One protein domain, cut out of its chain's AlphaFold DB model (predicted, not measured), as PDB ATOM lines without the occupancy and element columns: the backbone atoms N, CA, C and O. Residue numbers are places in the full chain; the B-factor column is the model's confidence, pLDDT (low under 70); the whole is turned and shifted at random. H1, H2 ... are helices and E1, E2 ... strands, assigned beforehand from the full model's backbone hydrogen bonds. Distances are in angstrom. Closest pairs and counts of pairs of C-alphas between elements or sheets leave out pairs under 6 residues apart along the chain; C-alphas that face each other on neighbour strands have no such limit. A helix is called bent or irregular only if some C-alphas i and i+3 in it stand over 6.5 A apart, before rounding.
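What this domain is: This is residues 430 to 517 of the 541 residues of an uncharacterized protein of Acidobacteria bacterium 13_1_40CM_4_69_4 (UniProt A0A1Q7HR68). A small, strongly twisted sheet of three strands makes one end of an elongated domain, with H1, H2 and the first part of the long helix H4 over one of its faces and the other face bare. H4 runs on past the sheet toward the other end, where H5 packs on its residues 497 to 504, while H3 lies between H2 and H5 and meets H4 midway along, at residues 496 to 500. The printed part has 88 residues, with three named strands and five named helices in the order E1 H1 H2 E2 E3 H3 H4 H5; the sheet's order is E1 - E3 - E2, all antiparallel, and the class is mixed, helices and strands. The whole is compact, with a radius of gyration of the C-alphas of 12.6 A and spans of 42 by 22 by 18 A.

Where its parts are: In the sheet, E3 is residues 463 to 470, 22.6 A long; E1 is residues 430 to 436, 19.5 A, beginning at C-alpha 430 at (124.263, 196.976, 74.686); E2 is residues 454 to 458. H4, residues 491 to 506, measures 23.1 A from C-alpha 491 at (124.050, 180.976, 73.070). H1 is residues 437 to 440, H2 residues 443 to 450 and H3 residues 475 to 484, 14.0 A long. H5, residues 511 to 516, ends at C-alpha 516 at (138.677, 185.881, 79.447); it is irregular, with C-alphas 512 and 515 7.3 A apart.

How they stand to each other: E3 is the inner strand. It is antiparallel to E1 at 152 degrees, with N 433 and O 466 3.0 A apart, and to E2 at 140 degrees, with N 467 and O 455 2.8 A apart; both pairs are within hydrogen-bond range. E2 and E3 form a hairpin. E1, H1 H2 and E2 make a split strand-helix-strand unit, two strands running the same way with E3 between them, and its crossover is right-handed. H2 and H4 on one face of the sheet make two layers; H1 is on the same face, over E3 at a height over the sheet of 7.8 A. H4 lies over E1 and E3 at a height of 11.0 A, along the strands, at 2 degrees to E1 on the local plane. The closest C-alphas of H4 and E1 are those of Met 491 and Ile 435, 6.1 A apart. H3 only grazes the sheet. H3 and H4 form a helical hairpin and only just touch, with 3 pairs of C-alphas within 8 A, the closest those of Leu 481 and Ile 496 at 6.9 A. H4 touches H5 with its residues 497 to 504 alone, at a steep tilt of 60 degrees, the closest C-alphas being those of Gln 501 and Phe 516, 5.1 A. H5 is not on the sheet. Every O i to N i+4 pair is within hydrogen-bond range in H2, H3 and H4; H5 has 0 of 2, with 2 of 3 O i to N i+3 pairs within range, and H1 is too short for an O i to N i+4 pair.

The domain as a whole: The two C-alphas farthest apart are those of Asp 461 and Glu 509, 41.7 A. The printed part has no cut and no long link; the link from H3 to H4 is short and the others are tight. The mean pLDDT of the printed part is 89.5, and residues 486 to 488 are under 70.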
ATOM      1  N   ARG A 430     125.490 197.691  75.049       90.50
ATOM      2  CA  ARG A 430     124.263 196.976  74.686       90.50
ATOM      3  C   ARG A 430     124.553 195.992  73.557       90.50
ATOM      4  O   ARG A 430     125.092 196.377  72.522       90.50
ATOM      5  N   ARG A 431     124.200 194.722  73.752       91.81
ATOM      6  CA  ARG A 431     124.349 193.659  72.750       91.81
ATOM      7  C   ARG A 431     123.024 192.937  72.573       91.81
ATOM      8  O   ARG A 431     122.525 192.354  73.528       91.81
ATOM      9  N   GLU A 432     122.503 192.979  71.354       95.25
ATOM     10  CA  GLU A 432     121.269 192.306  70.937       95.25
ATOM     11  C   GLU A 432     121.597 191.035  70.151       95.25
ATOM     12  O   GLU A 432     122.462 191.064  69.271       95.25
ATOM     13  N   PHE A 433     120.926 189.937  70.490       95.25
ATOM     14  CA  PHE A 433     121.078 188.615  69.879       95.25
ATOM     15  C   PHE A 433     119.800 187.795  70.102       95.25
ATOM     16  O   PHE A 433     118.951 188.165  70.913       95.25
ATOM     17  N   ASP A 434     119.649 186.715  69.349       96.25
ATOM     18  CA  ASP A 434     118.534 185.783  69.484       96.25
ATOM     19  C   ASP A 434     119.005 184.525  70.236       96.25
ATOM     20  O   ASP A 434     120.169 184.139  70.124       96.25
ATOM     21  N   ILE A 435     118.120 183.923  71.037       95.88
ATOM     22  CA  ILE A 435     118.346 182.654  71.749       95.88
ATOM     23  C   ILE A 435     117.114 181.744  71.635       95.88
ATOM     24  O   ILE A 435     116.000 182.259  71.472       95.88
ATOM     25  N   PRO A 436     117.268 180.415  71.774       95.75
ATOM     26  CA  PRO A 436     116.139 179.501  71.917       95.75
ATOM     27  C   PRO A 436     115.212 179.892  73.081       95.75
ATOM     28  O   PRO A 436     115.660 180.367  74.131       95.75
ATOM     29  N   ALA A 437     113.903 179.711  72.908       95.00
ATOM     30  CA  ALA A 437     112.908 180.128  73.899       95.00
ATOM     31  C   ALA A 437     113.061 179.407  75.251       95.00
ATOM     32  O   ALA A 437     112.898 180.023  76.304       95.00
ATOM     33  N   ASP A 438     113.439 178.129  75.243       94.31
ATOM     34  CA  ASP A 438     113.720 177.358  76.458       94.31
ATOM     35  C   ASP A 438     114.960 177.877  77.211       94.31
ATOM     36  O   ASP A 438     114.995 177.880  78.446       94.31
ATOM     37  N   GLU A 439     115.952 178.395  76.489       94.00
ATOM     38  CA  GLU A 439     117.131 179.040  77.066       94.00
ATOM     39  C   GLU A 439     116.788 180.374  77.749       94.00
ATOM     40  O   GLU A 439     117.294 180.669  78.842       94.00
ATOM     41  N   ALA A 440     115.870 181.152  77.165       93.44
ATOM     42  CA  ALA A 440     115.348 182.380  77.767       93.44
ATOM     43  C   ALA A 440     114.616 182.117  79.100       93.44
ATOM     44  O   ALA A 440     114.570 182.988  79.973       93.44
ATOM     45  N   GLU A 441     114.096 180.903  79.294       93.31
ATOM     46  CA  GLU A 441     113.474 180.456  80.540       93.31
ATOM     47  C   GLU A 441     114.467 179.861  81.551       93.31
ATOM     48  O   GLU A 441     114.061 179.486  82.655       93.31
ATOM     49  N   SER A 442     115.760 179.781  81.232       92.62
ATOM     50  CA  SER A 442     116.770 179.198  82.121       92.62
ATOM     51  C   SER A 442     116.956 179.989  83.426       92.62
ATOM     52  O   SER A 442     116.758 181.203  83.502       92.62
ATOM     53  N   ASP A 443     117.423 179.319  84.487       91.88
ATOM     54  CA  ASP A 443     117.737 179.983  85.764       91.88
ATOM     55  C   ASP A 443     118.834 181.054  85.623       91.88
ATOM     56  O   ASP A 443     118.892 182.003  86.409       91.88
ATOM     57  N   VAL A 444     119.732 180.909  84.641       91.50
ATOM     58  CA  VAL A 444     120.745 181.924  84.318       91.50
ATOM     59  C   VAL A 444     120.069 183.159  83.729       91.50
ATOM     60  O   VAL A 444     120.257 184.248  84.273       91.50
ATOM     61  N   ALA A 445     119.237 182.981  82.700       93.62
ATOM     62  CA  ALA A 445     118.498 184.064  82.063       93.62
ATOM     63  C   ALA A 445     117.613 184.812  83.073       93.62
ATOM     64  O   ALA A 445     117.738 186.030  83.200       93.62
ATOM     65  N   ARG A 446     116.823 184.099  83.893       94.38
ATOM     66  CA  ARG A 446     115.975 184.714  84.936       94.38
ATOM     67  C   ARG A 446     116.777 185.558  85.927       94.38
ATOM     68  O   ARG A 446     116.385 186.680  86.221       94.38
ATOM     69  N   ARG A 447     117.927 185.067  86.407       93.31
ATOM     70  CA  ARG A 447     118.787 185.836  87.329       93.31
ATOM     71  C   ARG A 447     119.349 187.103  86.690       93.31
ATOM     72  O   ARG A 447     119.461 188.119  87.371       93.31
ATOM     73  N   LEU A 448     119.724 187.044  85.411       95.06
ATOM     74  CA  LEU A 448     120.198 188.220  84.684       95.06
ATOM     75  C   LEU A 448     119.061 189.218  84.422       95.06
ATOM     76  O   LEU A 448     119.293 190.422  84.526       95.06
ATOM     77  N   MET A 449     117.844 188.738  84.153       95.88
ATOM     78  CA  MET A 449     116.649 189.580  84.024       95.88
ATOM     79  C   MET A 449     116.281 190.255  85.351       95.88
ATOM     80  O   MET A 449     116.098 191.470  85.380       95.88
ATOM     81  N   ASP A 450     116.263 189.514  86.464       95.75
ATOM     82  CA  ASP A 450     115.996 190.052  87.809       95.75
ATOM     83  C   ASP A 450     117.018 191.128  88.218       95.75
ATOM     84  O   ASP A 450     116.698 192.068  88.947       95.75
ATOM     85  N   ALA A 451     118.257 190.999  87.738       94.19
ATOM     86  CA  ALA A 451     119.324 191.971  87.951       94.19
ATOM     87  C   ALA A 451     119.302 193.156  86.967       94.19
ATOM     88  O   ALA A 451     120.127 194.060  87.096       94.19
ATOM     89  N   GLY A 452     118.392 193.156  85.987       94.12
ATOM     90  CA  GLY A 452     118.286 194.188  84.954       94.12
ATOM     91  C   GLY A 452     119.409 194.170  83.912       94.12
ATOM     92  O   GLY A 452     119.598 195.167  83.223       94.12
ATOM     93  N   LEU A 453     120.165 193.069  83.808       94.94
ATOM     94  CA  LEU A 453     121.262 192.910  82.847       94.94
ATOM     95  C   LEU A 453     120.819 192.294  81.522       94.94
ATOM     96  O   LEU A 453     121.441 192.574  80.504       94.94
ATOM     97  N   LEU A 454     119.776 191.462  81.536       96.50
ATOM     98  CA  LEU A 454     119.187 190.838  80.351       96.50
ATOM     99  C   LEU A 454     117.747 191.331  80.182       96.50
ATOM    100  O   LEU A 454     116.974 191.333  81.135       96.50
ATOM    101  N   GLN A 455     117.379 191.727  78.971       96.56
ATOM    102  CA  GLN A 455     116.035 192.177  78.624       96.56
ATOM    103  C   GLN A 455     115.518 191.373  77.432       96.56
ATOM    104  O   GLN A 455     116.236 191.231  76.451       96.56
ATOM    105  N   VAL A 456     114.264 190.916  77.477       97.00
ATOM    106  CA  VAL A 456     113.572 190.424  76.274       97.00
ATOM    107  C   VAL A 456     113.188 191.625  75.413       97.00
ATOM    108  O   VAL A 456     112.429 192.489  75.860       97.00
ATOM    109  N   THR A 457     113.743 191.702  74.206       95.19
ATOM    110  CA  THR A 457     113.455 192.759  73.229       95.19
ATOM    111  C   THR A 457     112.358 192.348  72.263       95.19
ATOM    112  O   THR A 457     111.497 193.162  71.942       95.19
ATOM    113  N   GLU A 458     112.363 191.083  71.843       94.81
ATOM    114  CA  GLU A 458     111.392 190.521  70.906       94.81
ATOM    115  C   GLU A 458     110.937 189.145  71.412       94.81
ATOM    116  O   GLU A 458     111.721 188.194  71.387       94.81
ATOM    117  N   PRO A 459     109.697 189.008  71.914       94.19
ATOM    118  CA  PRO A 459     109.186 187.715  72.349       94.19
ATOM    119  C   PRO A 459     108.946 186.792  71.147       94.19
ATOM    120  O   PRO A 459     108.602 187.253  70.060       94.19
ATOM    121  N   GLY A 460     109.064 185.484  71.362       92.44
ATOM    122  CA  GLY A 460     108.755 184.468  70.361       92.44
ATOM    123  C   GLY A 460     108.613 183.090  70.999       92.44
ATOM    124  O   GLY A 460     109.119 182.866  72.097       92.44
ATOM    125  N   ASP A 461     107.904 182.193  70.315       92.31
ATOM    126  CA  ASP A 461     107.588 180.857  70.842       92.31
ATOM    127  C   ASP A 461     108.762 179.872  70.699       92.31
ATOM    128  O   ASP A 461     108.938 178.998  71.541       92.31
ATOM    129  N   GLU A 462     109.576 180.024  69.649       93.19
ATOM    130  CA  GLU A 462     110.750 179.177  69.379       93.19
ATOM    131  C   GLU A 462     112.067 179.931  69.602       93.19
ATOM    132  O   GLU A 462     112.999 179.401  70.203       93.19
ATOM    133  N   VAL A 463     112.124 181.193  69.165       96.12
ATOM    134  CA  VAL A 463     113.315 182.048  69.245       96.12
ATOM    135  C   VAL A 463     112.946 183.394  69.854       96.12
ATOM    136  O   VAL A 463     112.051 184.094  69.363       96.12
ATOM    137  N   VAL A 464     113.679 183.796  70.889       97.06
ATOM    138  CA  VAL A 464     113.472 185.030  71.652       97.06
ATOM    139  C   VAL A 464     114.637 185.985  71.412       97.06
ATOM    140  O   VAL A 464     115.797 185.627  71.600       97.06
ATOM    141  N   GLY A 465     114.321 187.221  71.030       96.94
ATOM    142  CA  GLY A 465     115.293 188.301  70.936       96.94
ATOM    143  C   GLY A 465     115.554 188.884  72.314       96.94
ATOM    144  O   GLY A 465     114.620 189.257  73.035       96.94
ATOM    145  N   VAL A 466     116.828 188.969  72.682       97.19
ATOM    146  CA  VAL A 466     117.274 189.489  73.971       97.19
ATOM    147  C   VAL A 466     118.369 190.539  73.811       97.19
ATOM    148  O   VAL A 466     119.119 190.562  72.835       97.19
ATOM    149  N   ALA A 467     118.490 191.410  74.808       96.50
ATOM    150  CA  ALA A 467     119.562 192.383  74.921       96.50
ATOM    151  C   ALA A 467     120.264 192.266  76.270       96.50
ATOM    152  O   ALA A 467     119.627 192.405  77.316       96.50
ATOM    153  N   ILE A 468     121.587 192.095  76.250       95.25
ATOM    154  CA  ILE A 468     122.417 192.345  77.430       95.25
ATOM    155  C   ILE A 468     122.784 193.825  77.444       95.25
ATOM    156  O   ILE A 468     123.375 194.318  76.484       95.25
ATOM    157  N   THR A 469     122.445 194.527  78.524       93.19
ATOM    158  CA  THR A 469     122.839 195.925  78.748       93.19
ATOM    159  C   THR A 469     123.630 196.023  80.046       93.19
ATOM    160  O   THR A 469     123.158 195.572  81.088       93.19
ATOM    161  N   LEU A 470     124.830 196.600  79.997       91.81
ATOM    162  CA  LEU A 470     125.677 196.761  81.178       91.81
ATOM    163  C   LEU A 470     126.462 198.076  81.155       91.81
ATOM    164  O   LEU A 470     126.855 198.570  80.099       91.81
ATOM    165  N   ASP A 471     126.746 198.603  82.339       90.38
ATOM    166  CA  ASP A 471     127.727 199.663  82.535       90.38
ATOM    167  C   ASP A 471     129.106 199.030  82.794       90.38
ATOM    168  O   ASP A 471     129.284 198.346  83.809       90.38
ATOM    169  N   PRO A 472     130.098 199.220  81.904       86.06
ATOM    170  CA  PRO A 472     131.428 198.665  82.081       86.06
ATOM    171  C   PRO A 472     132.142 199.234  83.314       86.06
ATOM    172  O   PRO A 472     133.055 198.586  83.831       86.06
ATOM    173  N   GLU A 473     131.758 200.396  83.845       86.56
ATOM    174  CA  GLU A 473     132.303 200.939  85.097       86.56
ATOM    175  C   GLU A 473     131.677 200.312  86.346       86.56
ATOM    176  O   GLU A 473     132.317 200.257  87.401       86.56
ATOM    177  N   ASN A 474     130.477 199.745  86.230       89.88
ATOM    178  CA  ASN A 474     129.802 199.087  87.336       89.88
ATOM    179  C   ASN A 474     130.389 197.688  87.595       89.88
ATOM    180  O   ASN A 474     130.033 196.689  86.965       89.88
ATOM    181  N   PHE A 475     131.295 197.608  88.571       86.56
ATOM    182  CA  PHE A 475     131.970 196.362  88.934       86.56
ATOM    183  C   PHE A 475     131.003 195.235  89.322       86.56
ATOM    184  O   PHE A 475     131.261 194.084  88.971       86.56
ATOM    185  N   ASP A 476     129.900 195.541  90.009       89.75
ATOM    186  CA  ASP A 476     128.941 194.526  90.456       89.75
ATOM    187  C   ASP A 476     128.197 193.903  89.270       89.75
ATOM    188  O   ASP A 476     128.016 192.685  89.235       89.75
ATOM    189  N   GLN A 477     127.850 194.706  88.258       91.50
ATOM    190  CA  GLN A 477     127.257 194.217  87.010       91.50
ATOM    191  C   GLN A 477     128.230 193.323  86.234       91.50
ATOM    192  O   GLN A 477     127.875 192.204  85.859       91.50
ATOM    193  N   VAL A 478     129.482 193.762  86.062       90.25
ATOM    194  CA  VAL A 478     130.522 192.972  85.378       90.25
ATOM    195  C   VAL A 478     130.816 191.669  86.131       90.25
ATOM    196  O   VAL A 478     130.965 190.609  85.517       90.25
ATOM    197  N   LEU A 479     130.875 191.714  87.467       89.94
ATOM    198  CA  LEU A 479     131.087 190.536  88.307       89.94
ATOM    199  C   LEU A 479     129.911 189.560  88.220       89.94
ATOM    200  O   LEU A 479     130.139 188.350  88.140       89.94
ATOM    201  N   LEU A 480     128.674 190.061  88.250       91.06
ATOM    202  CA  LEU A 480     127.479 189.235  88.126       91.06
ATOM    203  C   LEU A 480     127.417 188.561  86.755       91.06
ATOM    204  O   LEU A 480     127.212 187.349  86.699       91.06
ATOM    205  N   LEU A 481     127.669 189.305  85.675       91.44
ATOM    206  CA  LEU A 481     127.701 188.764  84.317       91.44
ATOM    207  C   LEU A 481     128.773 187.674  84.185       91.44
ATOM    208  O   LEU A 481     128.479 186.559  83.763       91.44
ATOM    209  N   ALA A 482     129.990 187.940  84.674       89.25
ATOM    210  CA  ALA A 482     131.057 186.947  84.707       89.25
ATOM    211  C   ALA A 482     130.649 185.688  85.488       89.25
ATOM    212  O   ALA A 482     130.867 184.572  85.023       89.25
ATOM    213  N   ARG A 483     130.045 185.822  86.671       88.56
ATOM    214  CA  ARG A 483     129.616 184.661  87.471       88.56
ATOM    215  C   ARG A 483     128.438 183.896  86.872       88.56
ATOM    216  O   ARG A 483     128.257 182.740  87.240       88.56
ATOM    217  N   SER A 484     127.659 184.537  86.008       86.75
ATOM    218  CA  SER A 484     126.472 183.944  85.391       86.75
ATOM    219  C   SER A 484     126.811 183.013  84.233       86.75
ATOM    220  O   SER A 484     125.998 182.147  83.936       86.75
ATOM    221  N   ARG A 485     128.018 183.131  83.660       80.94
ATOM    222  CA  ARG A 485     128.522 182.226  82.623       80.94
ATOM    223  C   ARG A 485     128.498 180.769  83.100       80.94
ATOM    224  O   ARG A 485     129.245 180.397  84.014       80.94
ATOM    225  N   GLY A 486     127.631 179.976  82.485       68.62
ATOM    226  CA  GLY A 486     127.402 178.562  82.727       68.62
ATOM    227  C   GLY A 486     128.541 177.652  82.256       68.62
ATOM    228  O   GLY A 486     129.590 178.086  81.772       68.62
ATOM    229  N   LEU A 487     128.344 176.348  82.476       60.56
ATOM    230  CA  LEU A 487     129.185 175.264  81.932       60.56
ATOM    231  C   LEU A 487     128.559 174.610  80.692       60.56
ATOM    232  O   LEU A 487     129.239 173.877  79.982       60.56
ATOM    233  N   SER A 488     127.264 174.829  80.487       59.00
ATOM    234  CA  SER A 488     126.502 174.475  79.296       59.00
ATOM    235  C   SER A 488     126.898 175.458  78.199       59.00
ATOM    236  O   SER A 488     126.735 176.644  78.404       59.00
ATOM    237  N   GLU A 489     127.488 175.028  77.089       74.81
ATOM    238  CA  GLU A 489     127.898 175.919  75.990       74.81
ATOM    239  C   GLU A 489     126.651 176.467  75.249       74.81
ATOM    240  O   GLU A 489     126.352 176.025  74.149       74.81
ATOM    241  N   THR A 490     125.874 177.348  75.892       89.12
ATOM    242  CA  THR A 490     124.631 177.946  75.361       89.12
ATOM    243  C   THR A 490     124.898 179.231  74.573       89.12
ATOM    244  O   THR A 490     125.986 179.809  74.675       89.12
ATOM    245  N   MET A 491     123.906 179.726  73.826       89.69
ATOM    246  CA  MET A 491     124.050 180.976  73.070       89.69
ATOM    247  C   MET A 491     124.232 182.196  73.981       89.69
ATOM    248  O   MET A 491     125.072 183.058  73.717       89.69
ATOM    249  N   LEU A 492     123.505 182.250  75.097       92.50
ATOM    250  CA  LEU A 492     123.651 183.253  76.148       92.50
ATOM    251  C   LEU A 492     125.050 183.200  76.756       92.50
ATOM    252  O   LEU A 492     125.653 184.249  76.976       92.50
ATOM    253  N   ASP A 493     125.596 182.006  76.988       89.94
ATOM    254  CA  ASP A 493     126.965 181.853  77.486       89.94
ATOM    255  C   ASP A 493     128.005 182.336  76.467       89.94
ATOM    256  O   ASP A 493     128.956 183.025  76.850       89.94
ATOM    257  N   GLY A 494     127.793 182.062  75.177       89.00
ATOM    258  CA  GLY A 494     128.604 182.602  74.084       89.00
ATOM    259  C   GLY A 494     128.577 184.132  74.039       89.00
ATOM    260  O   GLY A 494     129.627 184.777  74.032       89.00
ATOM    261  N   ALA A 495     127.387 184.733  74.113       90.19
ATOM    262  CA  ALA A 495     127.222 186.185  74.132       90.19
ATOM    263  C   ALA A 495     127.869 186.831  75.372       90.19
ATOM    264  O   ALA A 495     128.523 187.875  75.271       90.19
ATOM    265  N   ILE A 496     127.733 186.202  76.545       91.75
ATOM    266  CA  ILE A 496     128.415 186.622  77.776       91.75
ATOM    267  C   ILE A 496     129.937 186.571  77.586       91.75
ATOM    268  O   ILE A 496     130.629 187.533  77.939       91.75
ATOM    269  N   ASP A 497     130.465 185.488  77.013       89.44
ATOM    270  CA  ASP A 497     131.896 185.324  76.758       89.44
ATOM    271  C   ASP A 497     132.429 186.403  75.803       89.44
ATOM    272  O   ASP A 497     133.455 187.016  76.103       89.44
ATOM    273  N   GLU A 498     131.730 186.709  74.707       88.12
ATOM    274  CA  GLU A 498     132.122 187.773  73.771       88.12
ATOM    275  C   GLU A 498     132.209 189.147  74.445       88.12
ATOM    276  O   GLU A 498     133.182 189.890  74.260       88.12
ATOM    277  N   ILE A 499     131.196 189.500  75.243       89.62
ATOM    278  CA  ILE A 499     131.157 190.767  75.978       89.62
ATOM    279  C   ILE A 499     132.334 190.840  76.955       89.62
ATOM    280  O   ILE A 499     133.056 191.840  76.996       89.62
ATOM    281  N   LEU A 500     132.565 189.777  77.727       90.38
ATOM    282  CA  LEU A 500     133.625 189.741  78.732       90.38
ATOM    283  C   LEU A 500     135.021 189.725  78.105       90.38
ATOM    284  O   LEU A 500     135.924 190.341  78.669       90.38
ATOM    285  N   GLN A 501     135.208 189.101  76.939       88.06
ATOM    286  CA  GLN A 501     136.458 189.170  76.176       88.06
ATOM    287  C   GLN A 501     136.751 190.603  75.711       88.06
ATOM    288  O   GLN A 501     137.865 191.094  75.912       88.06
ATOM    289  N   LYS A 502     135.751 191.314  75.168       86.38
ATOM    290  CA  LYS A 502     135.894 192.732  74.789       86.38
ATOM    291  C   LYS A 502     136.246 193.599  75.998       86.38
ATOM    292  O   LYS A 502     137.195 194.378  75.946       86.38
ATOM    293  N   LEU A 503     135.544 193.417  77.117       87.94
ATOM    294  CA  LEU A 503     135.842 194.124  78.365       87.94
ATOM    295  C   LEU A 503     137.235 193.795  78.912       87.94
ATOM    296  O   LEU A 503     137.910 194.679  79.432       87.94
ATOM    297  N   ALA A 504     137.687 192.545  78.797       87.00
ATOM    298  CA  ALA A 504     138.992 192.119  79.291       87.00
ATOM    299  C   ALA A 504     140.155 192.812  78.567       87.00
ATOM    300  O   ALA A 504     141.205 193.020  79.181       87.00
ATOM    301  N   LEU A 505     139.960 193.172  77.292       84.06
ATOM    302  CA  LEU A 505     140.902 193.972  76.506       84.06
ATOM    303  C   LEU A 505     140.903 195.445  76.933       84.06
ATOM    304  O   LEU A 505     141.966 196.060  76.982       84.06
ATOM    305  N   LEU A 506     139.730 195.997  77.254       82.62
ATOM    306  CA  LEU A 506     139.565 197.402  77.644       82.62
ATOM    307  C   LEU A 506     139.994 197.690  79.094       82.62
ATOM    308  O   LEU A 506     140.486 198.781  79.370       82.62
ATOM    309  N   TYR A 507     139.847 196.717  79.999       83.75
ATOM    310  CA  TYR A 507     140.117 196.851  81.438       83.75
ATOM    311  C   TYR A 507     141.125 195.788  81.937       83.75
ATOM    312  O   TYR A 507     140.764 194.866  82.690       83.75
ATOM    313  N   PRO A 508     142.404 195.863  81.514       78.62
ATOM    314  CA  PRO A 508     143.438 194.861  81.806       78.62
ATOM    315  C   PRO A 508     143.845 194.770  83.291       78.62
ATOM    316  O   PRO A 508     144.529 193.828  83.699       78.62
ATOM    317  N   GLU A 509     143.435 195.727  84.114       82.81
ATOM    318  CA  GLU A 509     143.684 195.776  85.555       82.81
ATOM    319  C   GLU A 509     142.647 195.019  86.398       82.81
ATOM    320  O   GLU A 509     142.871 194.821  87.591       82.81
ATOM    321  N   ARG A 510     141.525 194.569  85.814       83.06
ATOM    322  CA  ARG A 510     140.436 193.910  86.559       83.06
ATOM    323  C   ARG A 510     140.641 192.391  86.666       83.06
ATOM    324  O   ARG A 510     140.466 191.701  85.660       83.06
ATOM    325  N   PRO A 511     140.897 191.823  87.866       82.81
ATOM    326  CA  PRO A 511     141.218 190.397  88.006       82.81
ATOM    327  C   PRO A 511     140.073 189.451  87.619       82.81
ATOM    328  O   PRO A 511     140.299 188.339  87.154       82.81
ATOM    329  N   VAL A 512     138.817 189.892  87.775       82.38
ATOM    330  CA  VAL A 512     137.630 189.099  87.400       82.38
ATOM    331  C   VAL A 512     137.596 188.760  85.902       82.38
ATOM    332  O   VAL A 512     136.998 187.757  85.508       82.38
ATOM    333  N   LEU A 513     138.279 189.561  85.076       84.38
ATOM    334  CA  LEU A 513     138.348 189.398  83.627       84.38
ATOM    335  C   LEU A 513     139.560 188.574  83.168       84.38
ATOM    336  O   LEU A 513     139.635 188.218  81.994       84.38
ATOM    337  N   ASP A 514     140.488 188.225  84.067       83.94
ATOM    338  CA  ASP A 514     141.752 187.552  83.723       83.94
ATOM    339  C   ASP A 514     141.530 186.259  82.925       83.94
ATOM    340  O   ASP A 514     142.261 185.973  81.974       83.94
ATOM    341  N   ARG A 515     140.489 185.493  83.275       82.62
ATOM    342  CA  ARG A 515     140.160 184.225  82.607       82.62
ATOM    343  C   ARG A 515     139.653 184.385  81.170       82.62
ATOM    344  O   ARG A 515     139.703 183.417  80.426       82.62
ATOM    345  N   PHE A 516     139.211 185.581  80.780       81.44
ATOM    346  CA  PHE A 516     138.677 185.881  79.447       81.44
ATOM    347  C   PHE A 516     139.707 186.551  78.525       81.44
ATOM    348  O   PHE A 516     139.399 186.887  77.390       81.44
ATOM    349  N   ARG A 517     140.956 186.738  78.979       79.31
ATOM    350  CA  ARG A 517     142.031 187.355  78.175       79.31
ATOM    351  C   ARG A 517     142.665 186.424  77.146       79.31
ATOM    352  O   ARG A 517     143.470 186.874  76.334       79.31
TER     353      ARG A 517